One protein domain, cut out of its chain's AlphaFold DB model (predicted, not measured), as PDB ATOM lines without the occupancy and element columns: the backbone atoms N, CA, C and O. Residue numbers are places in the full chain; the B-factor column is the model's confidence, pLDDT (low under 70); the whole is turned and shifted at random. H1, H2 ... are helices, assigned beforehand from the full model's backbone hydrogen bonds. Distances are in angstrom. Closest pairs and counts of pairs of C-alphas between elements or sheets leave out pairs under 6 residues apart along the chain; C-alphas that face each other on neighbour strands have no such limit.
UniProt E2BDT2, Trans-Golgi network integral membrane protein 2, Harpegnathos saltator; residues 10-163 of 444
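This is residues 10 to 163 of the 444 residues of the protein "Trans-Golgi network integral membrane protein 2" of Harpegnathos saltator (UniProt E2BDT2). Two long helices, H2 and H7, lie side by side through the middle, and shorter helices pack on them: H1 and H5 on H2, H3 and H4 on H7. H6 crosses H4, and residues 34 to 39 stick out. The printed part has 154 residues with seven named helices, H1 to H7 in chain order, and no named strand; its class is all helix. It is compact, with a radius of gyration of the C-alphas of 15.3 A and spans of 44 by 37 by 30 A.

H2, residues 37 to 61, has a kink of 36 degrees near residue 55. Its residues 41 to 51 touch H7, residues 141 to 163, the same way at a shallow tilt of 28 degrees; the closest C-alphas, of Leu 44 and Leu 142, are 6.9 A apart. H5, residues 109 to 122, touches residues 43 to 50 of H2 at a steep tilt of 68 degrees, only just short of perpendicular, closest at C-alphas 115 and 47, 6.0 A. H1, residues 10 to 15, forms a helical hairpin with H2, touching residues 52 to 56, closest at C-alphas 11 and 52, 6.2 A. H3, residues 69 to 79, touches residues 144 to 148 of H7, about perpendicular at 89 degrees, closest at C-alphas 79 and 144, 4.9 A. H4, residues 92 to 101, touches residues 146 to 151 of H7 at a steep tilt of 42 degrees, closest at C-alphas 100 and 147, 5.0 A. H6, residues 125 to 132, touches H4, about perpendicular at 85 degrees, closest at C-alphas 125 and 94, 5.1 A. Every O i to N i+4 pair is within hydrogen-bond range in H4 and H6, against 16 of 21 in H2, 5 of 7 in H3, 5 of 10 in H5, 18 of 19 in H7 and 0 of 2 in H1, where 2 of 3 O i to N i+3 pairs are.

H2 runs 38.2 A from C-alpha 37 at (196.846, 110.961, 216.997), and H7 34.5 A to C-alpha 163 at (179.194, 151.011, 209.393). H5 measures 19.3 A and H3 16.0 A.

The C-alphas farthest apart, of Lys 36 and Val 163, are 45.7 A apart. The printed part has no cut; the links H1 to H2 and H3 to H4 are long. Mean pLDDT of the printed part is 83.2, with residue 32 and residues 34 to 38, 61 to 65, 84 to 90 and 160 to 163 under 70.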
ATOM      1  N   SER A  10     187.619 131.632 194.443       78.69
ATOM      2  CA  SER A  10     188.676 132.413 195.103       78.69
ATOM      3  C   SER A  10     189.378 131.683 196.253       78.69
ATOM      4  O   SER A  10     190.506 132.027 196.601       78.69
ATOM      5  N   ILE A  11     188.755 130.656 196.844       86.50
ATOM      6  CA  ILE A  11     189.371 129.859 197.915       86.50
ATOM      7  C   ILE A  11     190.182 128.652 197.413       86.50
ATOM      8  O   ILE A  11     190.739 127.928 198.235       86.50
ATOM      9  N   LYS A  12     190.329 128.424 196.097       86.25
ATOM     10  CA  LYS A  12     191.251 127.390 195.566       86.25
ATOM     11  C   LYS A  12     192.669 127.528 196.133       86.25
ATOM     12  O   LYS A  12     193.275 126.526 196.515       86.25
ATOM     13  N   VAL A  13     193.118 128.772 196.304       88.25
ATOM     14  CA  VAL A  13     194.407 129.142 196.902       88.25
ATOM     15  C   VAL A  13     194.592 128.601 198.330       88.25
ATOM     16  O   VAL A  13     195.678 128.116 198.651       88.25
ATOM     17  N   LEU A  14     193.534 128.549 199.151       86.38
ATOM     18  CA  LEU A  14     193.573 127.937 200.492       86.38
ATOM     19  C   LEU A  14     193.838 126.422 200.465       86.38
ATOM     20  O   LEU A  14     194.203 125.860 201.493       86.38
ATOM     21  N   TYR A  15     193.686 125.748 199.320       86.31
ATOM     22  CA  TYR A  15     193.950 124.310 199.161       86.31
ATOM     23  C   TYR A  15     195.193 123.991 198.323       86.31
ATOM     24  O   TYR A  15     195.531 122.821 198.162       86.31
ATOM     25  N   GLU A  16     195.840 125.005 197.754       89.94
ATOM     26  CA  GLU A  16     197.068 124.878 196.955       89.94
ATOM     27  C   GLU A  16     198.306 125.394 197.715       89.94
ATOM     28  O   GLU A  16     199.435 125.080 197.346       89.94
ATOM     29  N   SER A  17     198.085 126.102 198.825       91.50
ATOM     30  CA  SER A  17     199.083 126.484 199.827       91.50
ATOM     31  C   SER A  17     199.907 125.321 200.393       91.50
ATOM     32  O   SER A  17     199.377 124.244 200.696       91.50
ATOM     33  N   LYS A  18     201.187 125.597 200.688       92.44
ATOM     34  CA  LYS A  18     202.076 124.690 201.437       92.44
ATOM     35  C   LYS A  18     201.579 124.351 202.855       92.44
ATOM     36  O   LYS A  18     202.016 123.352 203.418       92.44
ATOM     37  N   TYR A  19     200.691 125.168 203.431       91.00
ATOM     38  CA  TYR A  19     200.169 125.005 204.793       91.00
ATOM     39  C   TYR A  19     198.953 124.071 204.889       91.00
ATOM     40  O   TYR A  19     198.727 123.472 205.938       91.00
ATOM     41  N   THR A  20     198.160 123.970 203.818       91.69
ATOM     42  CA  THR A  20     196.802 123.381 203.834       91.69
ATOM     43  C   THR A  20     196.497 122.460 202.650       91.69
ATOM     44  O   THR A  20     195.378 121.954 202.538       91.69
ATOM     45  N   ASN A  21     197.481 122.160 201.798       90.19
ATOM     46  CA  ASN A  21     197.377 121.139 200.746       90.19
ATOM     47  C   ASN A  21     196.890 119.765 201.266       90.19
ATOM     48  O   ASN A  21     196.085 119.108 200.609       90.19
ATOM     49  N   SER A  22     197.284 119.372 202.480       89.12
ATOM     50  CA  SER A  22     196.831 118.162 203.183       89.12
ATOM     51  C   SER A  22     195.321 118.125 203.450       89.12
ATOM     52  O   SER A  22     194.737 117.047 203.557       89.12
ATOM     53  N   CYS A  23     194.668 119.288 203.513       90.44
ATOM     54  CA  CYS A  23     193.222 119.398 203.665       90.44
ATOM     55  C   CYS A  23     192.467 119.174 202.351       90.44
ATOM     56  O   CYS A  23     191.310 118.766 202.392       90.44
ATOM     57  N   ALA A  24     193.093 119.418 201.192       88.19
ATOM     58  CA  ALA A  24     192.416 119.471 199.893       88.19
ATOM     59  C   ALA A  24     191.667 118.174 199.527       88.19
ATOM     60  O   ALA A  24     190.598 118.228 198.914       88.19
ATOM     61  N   SER A  25     192.220 117.024 199.930       86.44
ATOM     62  CA  SER A  25     191.676 115.678 199.708       86.44
ATOM     63  C   SER A  25     190.802 115.150 200.854       86.44
ATOM     64  O   SER A  25     190.435 113.978 200.845       86.44
ATOM     65  N   LEU A  26     190.505 115.960 201.875       88.31
ATOM     66  CA  LEU A  26     189.684 115.542 203.012       88.31
ATOM     67  C   LEU A  26     188.191 115.688 202.686       88.31
ATOM     68  O   LEU A  26     187.779 116.683 202.091       88.31
ATOM     69  N   ASP A  27     187.371 114.729 203.122       86.69
ATOM     70  CA  ASP A  27     185.910 114.737 202.973       86.69
ATOM     71  C   ASP A  27     185.163 114.904 204.302       86.69
ATOM     72  O   ASP A  27     185.718 114.675 205.380       86.69
ATOM     73  N   TYR A  28     183.909 115.371 204.223       83.19
ATOM     74  CA  TYR A  28     183.098 115.683 205.402       83.19
ATOM     75  C   TYR A  28     182.911 114.428 206.278       83.19
ATOM     76  O   TYR A  28     182.520 113.381 205.753       83.19
ATOM     77  N   PRO A  29     183.156 114.500 207.601       81.31
ATOM     78  CA  PRO A  29     182.962 113.367 208.502       81.31
ATOM     79  C   PRO A  29     181.487 112.944 208.556       81.31
ATOM     80  O   PRO A  29     180.646 113.636 209.124       81.31
ATOM     81  N   VAL A  30     181.192 111.773 207.983       76.19
ATOM     82  CA  VAL A  30     179.878 111.101 208.064       76.19
ATOM     83  C   VAL A  30     179.677 110.431 209.434       76.19
ATOM     84  O   VAL A  30     178.554 110.185 209.862       76.19
ATOM     85  N   GLN A  31     180.775 110.150 210.137       72.69
ATOM     86  CA  GLN A  31     180.830 109.625 211.500       72.69
ATOM     87  C   GLN A  31     181.942 110.358 212.262       72.69
ATOM     88  O   GLN A  31     182.884 110.862 211.643       72.69
ATOM     89  N   ALA A  32     181.854 110.400 213.594       68.31
ATOM     90  CA  ALA A  32     182.922 110.942 214.429       68.31
ATOM     91  C   ALA A  32     184.224 110.146 214.222       68.31
ATOM     92  O   ALA A  32     184.204 108.915 214.184       68.31
ATOM     93  N   TRP A  33     185.356 110.837 214.077       71.06
ATOM     94  CA  TRP A  33     186.654 110.179 213.925       71.06
ATOM     95  C   TRP A  33     187.161 109.618 215.260       71.06
ATOM     96  O   TRP A  33     186.976 110.227 216.312       71.06
ATOM     97  N   ASP A  34     187.865 108.484 215.207       61.69
ATOM     98  CA  ASP A  34     188.609 107.953 216.354       61.69
ATOM     99  C   ASP A  34     189.596 108.996 216.910       61.69
ATOM    100  O   ASP A  34     190.320 109.654 216.157       61.69
ATOM    101  N   ASN A  35     189.737 109.055 218.236       57.41
ATOM    102  CA  ASN A  35     190.696 109.922 218.944       57.41
ATOM    103  C   ASN A  35     192.178 109.480 218.807       57.41
ATOM    104  O   ASN A  35     192.974 109.659 219.727       57.41
ATOM    105  N   LYS A  36     192.561 108.857 217.685       57.88
ATOM    106  CA  LYS A  36     193.941 108.446 217.372       57.88
ATOM    107  C   LYS A  36     194.740 109.653 216.866       57.88
ATOM    108  O   LYS A  36     194.198 110.478 216.141       57.88
ATOM    109  N   GLU A  37     196.032 109.737 217.181       56.91
ATOM    110  CA  GLU A  37     196.846 110.961 216.997       56.91
ATOM    111  C   GLU A  37     196.885 111.524 215.560       56.91
ATOM    112  O   GLU A  37     197.070 112.724 215.377       56.91
ATOM    113  N   GLY A  38     196.615 110.702 214.540       67.00
ATOM    114  CA  GLY A  38     196.475 111.123 213.137       67.00
ATOM    115  C   GLY A  38     195.136 111.775 212.743       67.00
ATOM    116  O   GLY A  38     194.872 111.915 211.547       67.00
ATOM    117  N   THR A  39     194.245 112.117 213.686       80.31
ATOM    118  CA  THR A  39     192.965 112.797 213.383       80.31
ATOM    119  C   THR A  39     192.949 114.284 213.731       80.31
ATOM    120  O   THR A  39     192.128 115.007 213.170       80.31
ATOM    121  N   LEU A  40     193.896 114.785 214.539       85.81
ATOM    122  CA  LEU A  40     194.000 116.214 214.885       85.81
ATOM    123  C   LEU A  40     194.078 117.103 213.638       85.81
ATOM    124  O   LEU A  40     193.264 118.011 213.485       85.81
ATOM    125  N   ASP A  41     194.985 116.804 212.707       87.06
ATOM    126  CA  ASP A  41     195.160 117.623 211.501       87.06
ATOM    127  C   ASP A  41     193.903 117.607 210.608       87.06
ATOM    128  O   ASP A  41     193.577 118.605 209.969       87.06
ATOM    129  N   LYS A  42     193.102 116.530 210.656       89.00
ATOM    130  CA  LYS A  42     191.793 116.460 209.981       89.00
ATOM    131  C   LYS A  42     190.760 117.378 210.641       89.00
ATOM    132  O   LYS A  42     189.997 118.035 209.936       89.00
ATOM    133  N   TYR A  43     190.739 117.462 211.976       87.62
ATOM    134  CA  TYR A  43     189.878 118.412 212.692       87.62
ATOM    135  C   TYR A  43     190.317 119.865 212.470       87.62
ATOM    136  O   TYR A  43     189.464 120.735 212.302       87.62
ATOM    137  N   LEU A  44     191.626 120.126 212.385       89.94
ATOM    138  CA  LEU A  44     192.167 121.429 211.991       89.94
ATOM    139  C   LEU A  44     191.713 121.803 210.568       89.94
ATOM    140  O   LEU A  44     191.216 122.905 210.354       89.94
ATOM    141  N   CYS A  45     191.737 120.874 209.611       91.69
ATOM    142  CA  CYS A  45     191.185 121.126 208.278       91.69
ATOM    143  C   CYS A  45     189.698 121.542 208.294       91.69
ATOM    144  O   CYS A  45     189.308 122.398 207.502       91.69
ATOM    145  N   LEU A  46     188.857 121.020 209.201       90.19
ATOM    146  CA  LEU A  46     187.439 121.422 209.285       90.19
ATOM    147  C   LEU A  46     187.244 122.914 209.604       90.19
ATOM    148  O   LEU A  46     186.304 123.518 209.089       90.19
ATOM    149  N   GLY A  47     188.126 123.527 210.400       88.88
ATOM    150  CA  GLY A  47     188.079 124.972 210.668       88.88
ATOM    151  C   GLY A  47     188.609 125.826 209.509       88.88
ATOM    152  O   GLY A  47     188.109 126.930 209.276       88.88
ATOM    153  N   VAL A  48     189.541 125.286 208.712       90.62
ATOM    154  CA  VAL A  48     189.925 125.879 207.417       90.62
ATOM    155  C   VAL A  48     188.721 125.873 206.465       90.62
ATOM    156  O   VAL A  48     188.470 126.876 205.804       90.62
ATOM    157  N   TYR A  49     187.907 124.808 206.457       88.31
ATOM    158  CA  TYR A  49     186.649 124.759 205.697       88.31
ATOM    159  C   TYR A  49     185.557 125.705 206.235       88.31
ATOM    160  O   TYR A  49     184.891 126.357 205.430       88.31
ATOM    161  N   ASP A  50     185.391 125.844 207.559       89.25
ATOM    162  CA  ASP A  50     184.487 126.850 208.153       89.25
ATOM    163  C   ASP A  50     184.876 128.272 207.716       89.25
ATOM    164  O   ASP A  50     184.013 129.081 207.366       89.25
ATOM    165  N   THR A  51     186.180 128.563 207.657       85.50
ATOM    166  CA  THR A  51     186.652 129.889 207.245       85.50
ATOM    167  C   THR A  51     186.625 130.106 205.745       85.50
ATOM    168  O   THR A  51     186.267 131.195 205.314       85.50
ATOM    169  N   ALA A  52     186.924 129.098 204.932       88.12
ATOM    170  CA  ALA A  52     186.785 129.222 203.486       88.12
ATOM    171  C   ALA A  52     185.327 129.568 203.104       88.12
ATOM    172  O   ALA A  52     185.095 130.440 202.269       88.12
ATOM    173  N   TYR A  53     184.345 128.998 203.814       89.06
ATOM    174  CA  TYR A  53     182.940 129.403 203.711       89.06
ATOM    175  C   TYR A  53     182.689 130.851 204.184       89.06
ATOM    176  O   TYR A  53     182.034 131.610 203.473       89.06
ATOM    177  N   LYS A  54     183.233 131.280 205.338       85.94
ATOM    178  CA  LYS A  54     183.148 132.689 205.796       85.94
ATOM    179  C   LYS A  54     183.726 133.670 204.773       85.94
ATOM    180  O   LYS A  54     183.103 134.686 204.495       85.94
ATOM    181  N   VAL A  55     184.893 133.371 204.207       84.00
ATOM    182  CA  VAL A  55     185.563 134.206 203.201       84.00
ATOM    183  C   VAL A  55     184.682 134.368 201.962       84.00
ATOM    184  O   VAL A  55     184.525 135.487 201.489       84.00
ATOM    185  N   CYS A  56     184.026 133.303 201.496       86.38
ATOM    186  CA  CYS A  56     183.066 133.390 200.390       86.38
ATOM    187  C   CYS A  56     181.733 134.070 200.755       86.38
ATOM    188  O   CYS A  56     181.043 134.551 199.867       86.38
ATOM    189  N   GLN A  57     181.352 134.127 202.036       85.56
ATOM    190  CA  GLN A  57     180.186 134.898 202.505       85.56
ATOM    191  C   GLN A  57     180.472 136.401 202.657       85.56
ATOM    192  O   GLN A  57     179.533 137.188 202.736       85.56
ATOM    193  N   TYR A  58     181.745 136.797 202.742       80.44
ATOM    194  CA  TYR A  58     182.168 138.176 203.008       80.44
ATOM    195  C   TYR A  58     183.136 138.732 201.951       80.44
ATOM    196  O   TYR A  58     183.703 139.801 202.171       80.44
ATOM    197  N   SER A  59     183.319 138.047 200.815       75.50
ATOM    198  CA  SER A  59     184.258 138.409 199.738       75.50
ATOM    199  C   SER A  59     184.135 139.868 199.316       75.50
ATOM    200  O   SER A  59     185.129 140.577 199.194       75.50
ATOM    201  N   ASP A  60     182.900 140.330 199.180       70.50
ATOM    202  CA  ASP A  60     182.554 141.629 198.604       70.50
ATOM    203  C   ASP A  60     182.869 142.790 199.571       70.50
ATOM    204  O   ASP A  60     182.965 143.948 199.167       70.50
ATOM    205  N   HIS A  61     183.088 142.469 200.851       68.44
ATOM    206  CA  HIS A  61     183.539 143.389 201.898       68.44
ATOM    207  C   HIS A  61     185.026 143.215 202.254       68.44
ATOM    208  O   HIS A  61     185.553 143.969 203.073       68.44
ATOM    209  N   LEU A  62     185.710 142.218 201.683       67.25
ATOM    210  CA  LEU A  62     187.041 141.783 202.098       67.25
ATOM    211  C   LEU A  62     188.058 141.914 200.967       67.25
ATOM    212  O   LEU A  62     188.206 141.027 200.131       67.25
ATOM    213  N   GLN A  63     188.872 142.970 201.028       67.69
ATOM    214  CA  GLN A  63     190.061 143.143 200.179       67.69
ATOM    215  C   GLN A  63     191.216 142.198 200.586       67.69
ATOM    216  O   GLN A  63     192.369 142.612 200.698       67.69
ATOM    217  N   ILE A  64     190.925 140.917 200.841       67.81
ATOM    218  CA  ILE A  64     191.948 139.902 201.112       67.81
ATOM    219  C   ILE A  64     192.579 139.501 199.769       67.81
ATOM    220  O   ILE A  64     191.864 139.018 198.890       67.81
ATOM    221  N   PRO A  65     193.908 139.613 199.595       64.75
ATOM    222  CA  PRO A  65     194.584 139.236 198.357       64.75
ATOM    223  C   PRO A  65     194.764 137.708 198.251       64.75
ATOM    224  O   PRO A  65     195.876 137.185 198.286       64.75
ATOM    225  N   LEU A  66     193.652 136.983 198.097       72.12
ATOM    226  CA  LEU A  66     193.606 135.530 197.865       72.12
ATOM    227  C   LEU A  66     193.918 135.126 196.413       72.12
ATOM    228  O   LEU A  66     193.840 133.954 196.071       72.12
ATOM    229  N   ASN A  67     194.305 136.077 195.561       73.75
ATOM    230  CA  ASN A  67     194.463 135.871 194.118       73.75
ATOM    231  C   ASN A  67     195.669 134.982 193.742       73.75
ATOM    232  O   ASN A  67     195.722 134.472 192.625       73.75
ATOM    233  N   HIS A  68     196.639 134.790 194.645       85.25
ATOM    234  CA  HIS A  68     197.831 133.968 194.405       85.25
ATOM    235  C   HIS A  68     198.293 133.213 195.656       85.25
ATOM    236  O   HIS A  68     198.410 133.792 196.737       85.25
ATOM    237  N   VAL A  69     198.682 131.945 195.472       90.38
ATOM    238  CA  VAL A  69     199.213 131.072 196.536       90.38
ATOM    239  C   VAL A  69     200.427 131.678 197.236       90.38
ATOM    240  O   VAL A  69     200.462 131.707 198.458       90.38
ATOM    241  N   ALA A  70     201.372 132.261 196.493       89.69
ATOM    242  CA  ALA A  70     202.546 132.908 197.085       89.69
ATOM    243  C   ALA A  70     202.193 134.105 197.993       89.69
ATOM    244  O   ALA A  70     202.886 134.355 198.976       89.69
ATOM    245  N   VAL A  71     201.106 134.830 197.697       89.38
ATOM    246  CA  VAL A  71     200.642 135.968 198.512       89.38
ATOM    247  C   VAL A  71     199.880 135.481 199.745       89.38
ATOM    248  O   VAL A  71     200.016 136.070 200.815       89.38
ATOM    249  N   PHE A  72     199.122 134.389 199.632       89.62
ATOM    250  CA  PHE A  72     198.529 133.717 200.787       89.62
ATOM    251  C   PHE A  72     199.612 133.158 201.723       89.62
ATOM    252  O   PHE A  72     199.647 133.528 202.896       89.62
ATOM    253  N   ASP A  73     200.548 132.363 201.198       92.06
ATOM    254  CA  ASP A  73     201.633 131.749 201.969       92.06
ATOM    255  C   ASP A  73     202.476 132.814 202.684       92.06
ATOM    256  O   ASP A  73     202.672 132.713 203.892       92.06
ATOM    257  N   ALA A  74     202.871 133.896 201.999       91.50
ATOM    258  CA  ALA A  74     203.620 135.005 202.602       91.50
ATOM    259  C   ALA A  74     202.819 135.829 203.634       91.50
ATOM    260  O   ALA A  74     203.408 136.586 204.409       91.50
ATOM    261  N   ASN A  75     201.487 135.718 203.664       90.31
ATOM    262  CA  ASN A  75     200.659 136.293 204.726       90.31
ATOM    263  C   ASN A  75     200.494 135.340 205.917       90.31
ATOM    264  O   ASN A  75     200.445 135.822 207.046       90.31
ATOM    265  N   VAL A  76     200.465 134.024 205.691       92.19
ATOM    266  CA  VAL A  76     200.470 133.007 206.756       92.19
ATOM    267  C   VAL A  76     201.840 132.922 207.440       92.19
ATOM    268  O   VAL A  76     201.899 132.800 208.660       92.19
ATOM    269  N   GLU A  77     202.940 133.071 206.692       93.06
ATOM    270  CA  GLU A  77     204.322 133.044 207.206       93.06
ATOM    271  C   GLU A  77     204.539 134.034 208.365       93.06
ATOM    272  O   GLU A  77     205.252 133.733 209.317       93.06
ATOM    273  N   LYS A  78     203.857 135.189 208.331       92.69
ATOM    274  CA  LYS A  78     203.902 136.237 209.372       92.69
ATOM    275  C   LYS A  78     203.396 135.767 210.738       92.69
ATOM    276  O   LYS A  78     203.743 136.370 211.749       92.69
ATOM    277  N   PHE A  79     202.574 134.720 210.757       91.88
ATOM    278  CA  PHE A  79     202.035 134.104 211.966       91.88
ATOM    279  C   PHE A  79     202.748 132.795 212.329       91.88
ATOM    280  O   PHE A  79     202.333 132.130 213.279       91.88
ATOM    281  N   VAL A  80     203.795 132.396 211.598       91.94
ATOM    282  CA  VAL A  80     204.641 131.264 211.988       91.94
ATOM    283  C   VAL A  80     205.620 131.743 213.070       91.94
ATOM    284  O   VAL A  80     206.417 132.645 212.809       91.94
ATOM    285  N   PRO A  81     205.587 131.174 214.287       88.12
ATOM    286  CA  PRO A  81     206.552 131.512 215.323       88.12
ATOM    287  C   PRO A  81     207.990 131.144 214.928       88.12
ATOM    288  O   PRO A  81     208.241 130.101 214.327       88.12
ATOM    289  N   ASN A  82     208.956 131.967 215.345       81.94
ATOM    290  CA  ASN A  82     210.376 131.634 215.231       81.94
ATOM    291  C   ASN A  82     210.705 130.435 216.137       81.94
ATOM    292  O   ASN A  82     210.655 130.568 217.357       81.94
ATOM    293  N   GLU A  83     211.128 129.300 215.569       70.19
ATOM    294  CA  GLU A  83     211.416 128.059 216.324       70.19
ATOM    295  C   GLU A  83     212.407 128.253 217.495       70.19
ATOM    296  O   GLU A  83     212.373 127.514 218.471       70.19
ATOM    297  N   LYS A  84     213.263 129.284 217.438       65.50
ATOM    298  CA  LYS A  84     214.274 129.604 218.462       65.50
ATOM    299  C   LYS A  84     213.729 130.180 219.779       65.50
ATOM    300  O   LYS A  84     214.532 130.412 220.678       65.50
ATOM    301  N   SER A  85     212.430 130.464 219.899       63.50
ATOM    302  CA  SER A  85     211.833 131.076 221.104       63.50
ATOM    303  C   SER A  85     210.810 130.191 221.830       63.50
ATOM    304  O   SER A  85     209.994 130.715 222.584       63.50
ATOM    305  N   PHE A  86     210.816 128.878 221.595       68.69
ATOM    306  CA  PHE A  86     209.858 127.923 222.168       68.69
ATOM    307  C   PHE A  86     210.602 126.769 222.854       68.69
ATOM    308  O   PHE A  86     211.719 126.433 222.463       68.69
ATOM    309  N   GLY A  87     210.029 126.221 223.929       60.28
ATOM    310  CA  GLY A  87     210.702 125.232 224.789       60.28
ATOM    311  C   GLY A  87     211.790 125.777 225.739       60.28
ATOM    312  O   GLY A  87     212.362 125.009 226.509       60.28
ATOM    313  N   THR A  88     212.073 127.084 225.732       59.62
ATOM    314  CA  THR A  88     212.833 127.783 226.793       59.62
ATOM    315  C   THR A  88     211.912 128.218 227.939       59.62
ATOM    316  O   THR A  88     210.714 128.358 227.720       59.62
ATOM    317  N   GLU A  89     212.447 128.496 229.135       55.69
ATOM    318  CA  GLU A  89     211.663 128.943 230.303       55.69
ATOM    319  C   GLU A  89     210.885 130.256 230.048       55.69
ATOM    320  O   GLU A  89     211.398 131.361 230.218       55.69
ATOM    321  N   GLY A  90     209.623 130.128 229.635       63.25
ATOM    322  CA  GLY A  90     208.697 131.233 229.399       63.25
ATOM    323  C   GLY A  90     207.450 130.759 228.651       63.25
ATOM    324  O   GLY A  90     207.542 129.916 227.765       63.25
ATOM    325  N   ASN A  91     206.276 131.300 228.987       70.94
ATOM    326  CA  ASN A  91     204.978 130.811 228.490       70.94
ATOM    327  C   ASN A  91     204.664 131.304 227.060       70.94
ATOM    328  O   ASN A  91     203.574 131.817 226.789       70.94
ATOM    329  N   ASN A  92     205.622 131.196 226.141       83.00
ATOM    330  CA  ASN A  92     205.552 131.788 224.805       83.00
ATOM    331  C   ASN A  92     204.478 131.114 223.934       83.00
ATOM    332  O   ASN A  92     203.792 131.791 223.167       83.00
ATOM    333  N   GLU A  93     204.267 129.805 224.103       87.25
ATOM    334  CA  GLU A  93     203.201 129.034 223.452       87.25
ATOM    335  C   GLU A  93     201.815 129.533 223.884       87.25
ATOM    336  O   GLU A  93     200.928 129.737 223.054       87.25
ATOM    337  N   GLU A  94     201.623 129.759 225.189       85.12
ATOM    338  CA  GLU A  94     200.364 130.285 225.718       85.12
ATOM    339  C   GLU A  94     200.105 131.716 225.263       85.12
ATOM    340  O   GLU A  94     198.956 132.054 224.997       85.12
ATOM    341  N   THR A  95     201.140 132.556 225.215       88.88
ATOM    342  CA  THR A  95     201.040 133.953 224.771       88.88
ATOM    343  C   THR A  95     200.643 134.003 223.299       88.88
ATOM    344  O   THR A  95     199.614 134.588 222.973       88.88
ATOM    345  N   TYR A  96     201.329 133.246 222.432       90.94
ATOM    346  CA  TYR A  96     200.925 133.072 221.033       90.94
ATOM    347  C   TYR A  96     199.454 132.635 220.909       90.94
ATOM    348  O   TYR A  96     198.694 133.222 220.137       90.94
ATOM    349  N   CYS A  97     199.031 131.648 221.705       90.94
ATOM    350  CA  CYS A  97     197.653 131.163 221.741       90.94
ATOM    351  C   CYS A  97     196.627 132.198 222.235       90.94
ATOM    352  O   CYS A  97     195.525 132.264 221.689       90.94
ATOM    353  N   LYS A  98     196.965 133.001 223.253       89.69
ATOM    354  CA  LYS A  98     196.112 134.082 223.775       89.69
ATOM    355  C   LYS A  98     195.914 135.170 222.722       89.69
ATOM    356  O   LYS A  98     194.775 135.536 222.441       89.69
ATOM    357  N   ASP A  99     197.003 135.600 222.094       89.19
ATOM    358  CA  ASP A  99     197.012 136.752 221.193       89.19
ATOM    359  C   ASP A  99     196.446 136.423 219.799       89.19
ATOM    360  O   ASP A  99     195.800 137.266 219.178       89.19
ATOM    361  N   ASN A 100     196.660 135.197 219.299       90.31
ATOM    362  CA  ASN A 100     196.394 134.847 217.896       90.31
ATOM    363  C   ASN A 100     195.262 133.831 217.677       90.31
ATOM    364  O   ASN A 100     194.853 133.651 216.532       90.31
ATOM    365  N   LEU A 101     194.782 133.122 218.709       90.00
ATOM    366  CA  LEU A 101     193.915 131.942 218.523       90.00
ATOM    367  C   LEU A 101     192.638 131.922 219.388       90.00
ATOM    368  O   LEU A 101     191.901 130.940 219.367       90.00
ATOM    369  N   GLN A 102     192.307 132.987 220.121       88.12
ATOM    370  CA  GLN A 102     191.073 133.026 220.921       88.12
ATOM    371  C   GLN A 102     189.846 133.525 220.145       88.12
ATOM    372  O   GLN A 102     189.940 134.392 219.284       88.12
ATOM    373  N   GLY A 103     188.652 133.039 220.502       83.69
ATOM    374  CA  GLY A 103     187.387 133.636 220.051       83.69
ATOM    375  C   GLY A 103     186.980 133.330 218.603       83.69
ATOM    376  O   GLY A 103     186.297 134.150 217.983       83.69
ATOM    377  N   PHE A 104     187.380 132.173 218.063       86.31
ATOM    378  CA  PHE A 104     186.840 131.656 216.803       86.31
ATOM    379  C   PHE A 104     185.335 131.395 216.896       86.31
ATOM    380  O   PHE A 104     184.840 130.807 217.859       86.31
ATOM    381  N   THR A 105     184.616 131.762 215.840       84.88
ATOM    382  CA  THR A 105     183.209 131.386 215.646       84.88
ATOM    383  C   THR A 105     183.089 130.182 214.701       84.88
ATOM    384  O   THR A 105     184.050 129.825 214.019       84.88
ATOM    385  N   SER A 106     181.908 129.562 214.605       84.88
ATOM    386  CA  SER A 106     181.579 128.655 213.495       84.88
ATOM    387  C   SER A 106     180.364 129.178 212.747       84.88
ATOM    388  O   SER A 106     179.331 129.454 213.363       84.88
ATOM    389  N   LEU A 107     180.499 129.301 211.427       84.06
ATOM    390  CA  LEU A 107     179.424 129.737 210.537       84.06
ATOM    391  C   LEU A 107     178.862 128.574 209.706       84.06
ATOM    392  O   LEU A 107     177.668 128.566 209.409       84.06
ATOM    393  N   TYR A 108     179.684 127.583 209.338       85.88
ATOM    394  CA  TYR A 108     179.279 126.583 208.352       85.88
ATOM    395  C   TYR A 108     178.677 125.320 208.984       85.88
ATOM    396  O   TYR A 108     179.339 124.547 209.679       85.88
ATOM    397  N   SER A 109     177.393 125.076 208.710       83.81
ATOM    398  CA  SER A 109     176.603 124.042 209.391       83.81
ATOM    399  C   SER A 109     177.129 122.613 209.212       83.81
ATOM    400  O   SER A 109     177.047 121.838 210.165       83.81
ATOM    401  N   LYS A 110     177.727 122.269 208.058       83.25
ATOM    402  CA  LYS A 110     178.312 120.930 207.815       83.25
ATOM    403  C   LYS A 110     179.476 120.603 208.761       83.25
ATOM    404  O   LYS A 110     179.687 119.437 209.080       83.25
ATOM    405  N   VAL A 111     180.233 121.610 209.205       85.06
ATOM    406  CA  VAL A 111     181.408 121.419 210.076       85.06
ATOM    407  C   VAL A 111     181.144 121.791 211.533       85.06
ATOM    408  O   VAL A 111     181.789 121.221 212.408       85.06
ATOM    409  N   LYS A 112     180.160 122.659 211.819       84.38
ATOM    410  CA  LYS A 112     179.831 123.187 213.159       84.38
ATOM    411  C   LYS A 112     179.814 122.144 214.285       84.38
ATOM    412  O   LYS A 112     180.369 122.408 215.347       84.38
ATOM    413  N   LEU A 113     179.226 120.965 214.050       83.62
ATOM    414  CA  LEU A 113     179.127 119.879 215.040       83.62
ATOM    415  C   LEU A 113     180.503 119.346 215.487       83.62
ATOM    416  O   LEU A 113     180.682 118.995 216.648       83.62
ATOM    417  N   HIS A 114     181.478 119.329 214.579       82.25
ATOM    418  CA  HIS A 114     182.833 118.820 214.811       82.25
ATOM    419  C   HIS A 114     183.850 119.938 215.102       82.25
ATOM    420  O   HIS A 114     184.805 119.728 215.846       82.25
ATOM    421  N   TRP A 115     183.649 121.128 214.527       85.62
ATOM    422  CA  TRP A 115     184.529 122.290 214.669       85.62
ATOM    423  C   TRP A 115     184.282 123.068 215.971       85.62
ATOM    424  O   TRP A 115     185.242 123.503 216.603       85.62
ATOM    425  N   GLY A 116     183.030 123.190 216.435       82.94
ATOM    426  CA  GLY A 116     182.690 123.916 217.670       82.94
ATOM    427  C   GLY A 116     183.485 123.465 218.910       82.94
ATOM    428  O   GLY A 116     184.117 124.308 219.549       82.94
ATOM    429  N   PRO A 117     183.555 122.153 219.218       84.56
ATOM    430  CA  PRO A 117     184.357 121.637 220.334       84.56
ATOM    431  C   PRO A 117     185.875 121.837 220.189       84.56
ATOM    432  O   PRO A 117     186.600 121.709 221.175       84.56
ATOM    433  N   LEU A 118     186.379 122.120 218.982       85.69
ATOM    434  CA  LEU A 118     187.785 122.457 218.746       85.69
ATOM    435  C   LEU A 118     188.026 123.970 218.884       85.69
ATOM    436  O   LEU A 118     188.979 124.367 219.553       85.69
ATOM    437  N   ALA A 119     187.125 124.809 218.363       87.62
ATOM    438  CA  ALA A 119     187.135 126.259 218.572       87.62
ATOM    439  C   ALA A 119     187.133 126.634 220.071       87.62
ATOM    440  O   ALA A 119     187.866 127.529 220.488       87.62
ATOM    441  N   GLU A 120     186.393 125.897 220.907       88.06
ATOM    442  CA  GLU A 120     186.407 126.087 222.366       88.06
ATOM    443  C   GLU A 120     187.771 125.742 223.004       88.06
ATOM    444  O   GLU A 120     188.220 126.419 223.932       88.06
ATOM    445  N   ARG A 121     188.470 124.715 222.498       88.88
ATOM    446  CA  ARG A 121     189.802 124.320 222.996       88.88
ATOM    447  C   ARG A 121     190.875 125.346 222.647       88.88
ATOM    448  O   ARG A 121     191.763 125.569 223.463       88.88
ATOM    449  N   PHE A 122     190.772 126.000 221.490       88.75
ATOM    450  CA  PHE A 122     191.636 127.130 221.142       88.75
ATOM    451  C   PHE A 122     191.501 128.301 222.136       88.75
ATOM    452  O   PHE A 122     192.495 128.931 222.483       88.75
ATOM    453  N   GLY A 123     190.307 128.521 222.700       85.94
ATOM    454  CA  GLY A 123     190.077 129.505 223.766       85.94
ATOM    455  C   GLY A 123     190.736 129.189 225.122       85.94
ATOM    456  O   GLY A 123     190.683 130.022 226.024       85.94
ATOM    457  N   LYS A 124     191.350 128.011 225.300       90.12
ATOM    458  CA  LYS A 124     191.949 127.551 226.567       90.12
ATOM    459  C   LYS A 124     193.468 127.385 226.389       90.12
ATOM    460  O   LYS A 124     193.872 126.418 225.745       90.12
ATOM    461  N   PRO A 125     194.328 128.264 226.954       86.88
ATOM    462  CA  PRO A 125     195.748 128.360 226.586       86.88
ATOM    463  C   PRO A 125     196.528 127.036 226.569       86.88
ATOM    464  O   PRO A 125     197.090 126.696 225.533       86.88
ATOM    465  N   HIS A 126     196.489 126.238 227.642       86.94
ATOM    466  CA  HIS A 126     197.202 124.948 227.692       86.94
ATOM    467  C   HIS A 126     196.661 123.903 226.688       86.94
ATOM    468  O   HIS A 126     197.390 123.014 226.250       86.94
ATOM    469  N   LEU A 127     195.377 123.987 226.306       89.62
ATOM    470  CA  LEU A 127     194.802 123.112 225.279       89.62
ATOM    471  C   LEU A 127     195.196 123.588 223.882       89.62
ATOM    472  O   LEU A 127     195.593 122.764 223.066       89.62
ATOM    473  N   CYS A 128     195.159 124.897 223.627       90.94
ATOM    474  CA  CYS A 128     195.681 125.499 222.405       90.94
ATOM    475  C   CYS A 128     197.171 125.170 222.196       90.94
ATOM    476  O   CYS A 128     197.547 124.726 221.112       90.94
ATOM    477  N   GLN A 129     197.993 125.267 223.246       90.19
ATOM    478  CA  GLN A 129     199.397 124.847 223.232       90.19
ATOM    479  C   GLN A 129     199.531 123.393 222.756       90.19
ATOM    480  O   GLN A 129     200.236 123.130 221.789       90.19
ATOM    481  N   ARG A 130     198.776 122.457 223.348       89.12
ATOM    482  CA  ARG A 130     198.786 121.033 222.958       89.12
ATOM    483  C   ARG A 130     198.189 120.745 221.567       89.12
ATOM    484  O   ARG A 130     198.398 119.661 221.027       89.12
ATOM    485  N   LEU A 131     197.427 121.676 220.990       90.25
ATOM    486  CA  LEU A 131     196.920 121.583 219.616       90.25
ATOM    487  C   LEU A 131     197.940 122.113 218.599       90.25
ATOM    488  O   LEU A 131     198.079 121.526 217.529       90.25
ATOM    489  N   CYS A 132     198.646 123.199 218.921       91.69
ATOM    490  CA  CYS A 132     199.530 123.909 217.993       91.69
ATOM    491  C   CYS A 132     201.014 123.577 218.118       91.69
ATOM    492  O   CYS A 132     201.760 123.870 217.189       91.69
ATOM    493  N   PHE A 133     201.442 122.958 219.213       90.50
ATOM    494  CA  PHE A 133     202.816 122.531 219.447       90.50
ATOM    495  C   PHE A 133     202.814 121.034 219.787       90.50
ATOM    496  O   PHE A 133     201.917 120.549 220.484       90.50
ATOM    497  N   ASP A 134     203.771 120.277 219.250       87.31
ATOM    498  CA  ASP A 134     203.954 118.868 219.613       87.31
ATOM    499  C   ASP A 134     204.744 118.708 220.932       87.31
ATOM    500  O   ASP A 134     205.104 119.683 221.591       87.31
ATOM    501  N   LEU A 135     205.022 117.462 221.331       84.94
ATOM    502  CA  LEU A 135     205.791 117.158 222.549       84.94
ATOM    503  C   LEU A 135     207.268 117.604 222.484       84.94
ATOM    504  O   LEU A 135     207.953 117.567 223.500       84.94
ATOM    505  N   ASN A 136     207.746 118.023 221.310       85.25
ATOM    506  CA  ASN A 136     209.081 118.568 221.063       85.25
ATOM    507  C   ASN A 136     209.039 120.102 220.889       85.25
ATOM    508  O   ASN A 136     209.997 120.680 220.379       85.25
ATOM    509  N   TYR A 137     207.925 120.751 221.260       85.19
ATOM    510  CA  TYR A 137     207.647 122.179 221.046       85.19
ATOM    511  C   TYR A 137     207.630 122.604 219.565       85.19
ATOM    512  O   TYR A 137     207.660 123.795 219.250       85.19
ATOM    513  N   LYS A 138     207.524 121.653 218.628       88.88
ATOM    514  CA  LYS A 138     207.465 121.953 217.199       88.88
ATOM    515  C   LYS A 138     206.083 122.464 216.818       88.88
ATOM    516  O   LYS A 138     205.072 121.787 217.015       88.88
ATOM    517  N   PHE A 139     206.052 123.650 216.223       91.12
ATOM    518  CA  PHE A 139     204.826 124.307 215.791       91.12
ATOM    519  C   PHE A 139     204.145 123.592 214.610       91.12
ATOM    520  O   PHE A 139     204.795 123.202 213.636       91.12
ATOM    521  N   ARG A 140     202.813 123.460 214.660       91.00
ATOM    522  CA  ARG A 140     201.979 122.932 213.571       91.00
ATOM    523  C   ARG A 140     201.639 124.041 212.569       91.00
ATOM    524  O   ARG A 140     200.901 124.956 212.932       91.00
ATOM    525  N   PRO A 141     202.044 123.937 211.286       91.19
ATOM    526  CA  PRO A 141     201.822 124.999 210.296       91.19
ATOM    527  C   PRO A 141     200.344 125.394 210.106       91.19
ATOM    528  O   PRO A 141     200.049 126.558 209.844       91.19
ATOM    529  N   LEU A 142     199.403 124.465 210.323       91.44
ATOM    530  CA  LEU A 142     197.958 124.733 210.306       91.44
ATOM    531  C   LEU A 142     197.520 125.793 211.339       91.44
ATOM    532  O   LEU A 142     196.556 126.514 211.089       91.44
ATOM    533  N   CYS A 143     198.222 125.951 212.467       93.12
ATOM    534  CA  CYS A 143     197.888 126.990 213.444       93.12
ATOM    535  C   CYS A 143     198.257 128.408 212.981       93.12
ATOM    536  O   CYS A 143     197.566 129.348 213.360       93.12
ATOM    537  N   ALA A 144     199.255 128.580 212.102       93.31
ATOM    538  CA  ALA A 144     199.533 129.891 211.507       93.31
ATOM    539  C   ALA A 144     198.418 130.298 210.532       93.31
ATOM    540  O   ALA A 144     198.047 131.469 210.464       93.31
ATOM    541  N   VAL A 145     197.811 129.322 209.841       92.50
ATOM    542  CA  VAL A 145     196.591 129.563 209.057       92.50
ATOM    543  C   VAL A 145     195.455 129.992 209.981       92.50
ATOM    544  O   VAL A 145     194.771 130.957 209.668       92.50
ATOM    545  N   PHE A 146     195.283 129.365 211.151       92.06
ATOM    546  CA  PHE A 146     194.280 129.809 212.126       92.06
ATOM    547  C   PHE A 146     194.530 131.211 212.690       92.06
ATOM    548  O   PHE A 146     193.575 131.967 212.847       92.06
ATOM    549  N   ALA A 147     195.779 131.603 212.918       92.94
ATOM    550  CA  ALA A 147     196.127 132.965 213.314       92.94
ATOM    551  C   ALA A 147     195.827 133.998 212.202       92.94
ATOM    552  O   ALA A 147     195.213 135.039 212.450       92.94
ATOM    553  N   TRP A 148     196.139 133.670 210.944       91.19
ATOM    554  CA  TRP A 148     195.750 134.471 209.775       91.19
ATOM    555  C   TRP A 148     194.218 134.589 209.637       91.19
ATOM    556  O   TRP A 148     193.694 135.701 209.532       91.19
ATOM    557  N   ILE A 149     193.489 133.471 209.749       88.44
ATOM    558  CA  ILE A 149     192.017 133.409 209.827       88.44
ATOM    559  C   ILE A 149     191.503 134.337 210.937       88.44
ATOM    560  O   ILE A 149     190.546 135.089 210.738       88.44
ATOM    561  N   LYS A 150     192.145 134.304 212.111       89.94
ATOM    562  CA  LYS A 150     191.737 135.078 213.282       89.94
ATOM    563  C   LYS A 150     191.861 136.584 213.052       89.94
ATOM    564  O   LYS A 150     190.956 137.313 213.469       89.94
ATOM    565  N   SER A 151     192.912 137.025 212.355       88.12
ATOM    566  CA  SER A 151     193.084 138.427 211.949       88.12
ATOM    567  C   SER A 151     191.970 138.896 211.001       88.12
ATOM    568  O   SER A 151     191.386 139.958 211.215       88.12
ATOM    569  N   ILE A 152     191.570 138.058 210.037       82.62
ATOM    570  CA  ILE A 152     190.446 138.339 209.129       82.62
ATOM    571  C   ILE A 152     189.127 138.446 209.896       82.62
ATOM    572  O   ILE A 152     188.360 139.378 209.658       82.62
ATOM    573  N   GLU A 153     188.859 137.545 210.848       83.19
ATOM    574  CA  GLU A 153     187.649 137.641 211.677       83.19
ATOM    575  C   GLU A 153     187.564 138.957 212.465       83.19
ATOM    576  O   GLU A 153     186.452 139.417 212.728       83.19
ATOM    577  N   ASP A 154     188.687 139.591 212.818       85.25
ATOM    578  CA  ASP A 154     188.663 140.895 213.483       85.25
ATOM    579  C   ASP A 154     188.529 142.065 212.511       85.25
ATOM    580  O   ASP A 154     187.809 143.004 212.838       85.25
ATOM    581  N   GLU A 155     189.089 142.008 211.300       82.31
ATOM    582  CA  GLU A 155     188.781 143.013 210.267       82.31
ATOM    583  C   GLU A 155     187.294 142.975 209.860       82.31
ATOM    584  O   GLU A 155     186.666 144.027 209.703       82.31
ATOM    585  N   ILE A 156     186.668 141.788 209.810       78.06
ATOM    586  CA  ILE A 156     185.209 141.645 209.622       78.06
ATOM    587  C   ILE A 156     184.429 142.281 210.787       78.06
ATOM    588  O   ILE A 156     183.376 142.884 210.573       78.06
ATOM    589  N   LYS A 157     184.907 142.162 212.033       82.50
ATOM    590  CA  LYS A 157     184.250 142.780 213.203       82.50
ATOM    591  C   LYS A 157     184.430 144.303 213.209       82.50
ATOM    592  O   LYS A 157     183.446 145.019 213.390       82.50
ATOM    593  N   LYS A 158     185.645 144.803 212.957       81.69
ATOM    594  CA  LYS A 158     185.975 146.241 212.880       81.69
ATOM    595  C   LYS A 158     185.157 146.953 211.802       81.69
ATOM    596  O   LYS A 158     184.515 147.961 212.088       81.69
ATOM    597  N   SER A 159     185.135 146.405 210.585       71.62
ATOM    598  CA  SER A 159     184.375 146.970 209.461       71.62
ATOM    599  C   SER A 159     182.878 147.057 209.770       71.62
ATOM    600  O   SER A 159     182.296 148.130 209.621       71.62
ATOM    601  N   LYS A 160     182.267 145.996 210.318       69.75
ATOM    602  CA  LYS A 160     180.858 146.022 210.758       69.75
ATOM    603  C   LYS A 160     180.574 147.119 211.791       69.75
ATOM    604  O   LYS A 160     179.592 147.838 211.635       69.75
ATOM    605  N   ILE A 161     181.448 147.292 212.787       63.03
ATOM    606  CA  ILE A 161     181.315 148.352 213.805       63.03
ATOM    607  C   ILE A 161     181.396 149.752 213.169       63.03
ATOM    608  O   ILE A 161     180.629 150.641 213.542       63.03
ATOM    609  N   SER A 162     182.282 149.952 212.185       54.97
ATOM    610  CA  SER A 162     182.426 151.250 211.510       54.97
ATOM    611  C   SER A 162     181.170 151.672 210.733       54.97
ATOM    612  O   SER A 162     180.806 152.844 210.783       54.97
ATOM    613  N   VAL A 163     180.453 150.727 210.108       54.75
ATOM    614  CA  VAL A 163     179.194 151.011 209.393       54.75
ATOM    615  C   VAL A 163     178.112 151.483 210.369       54.75
ATOM    616  O   VAL A 163     177.561 152.568 210.190       54.75
TER     617      VAL A 163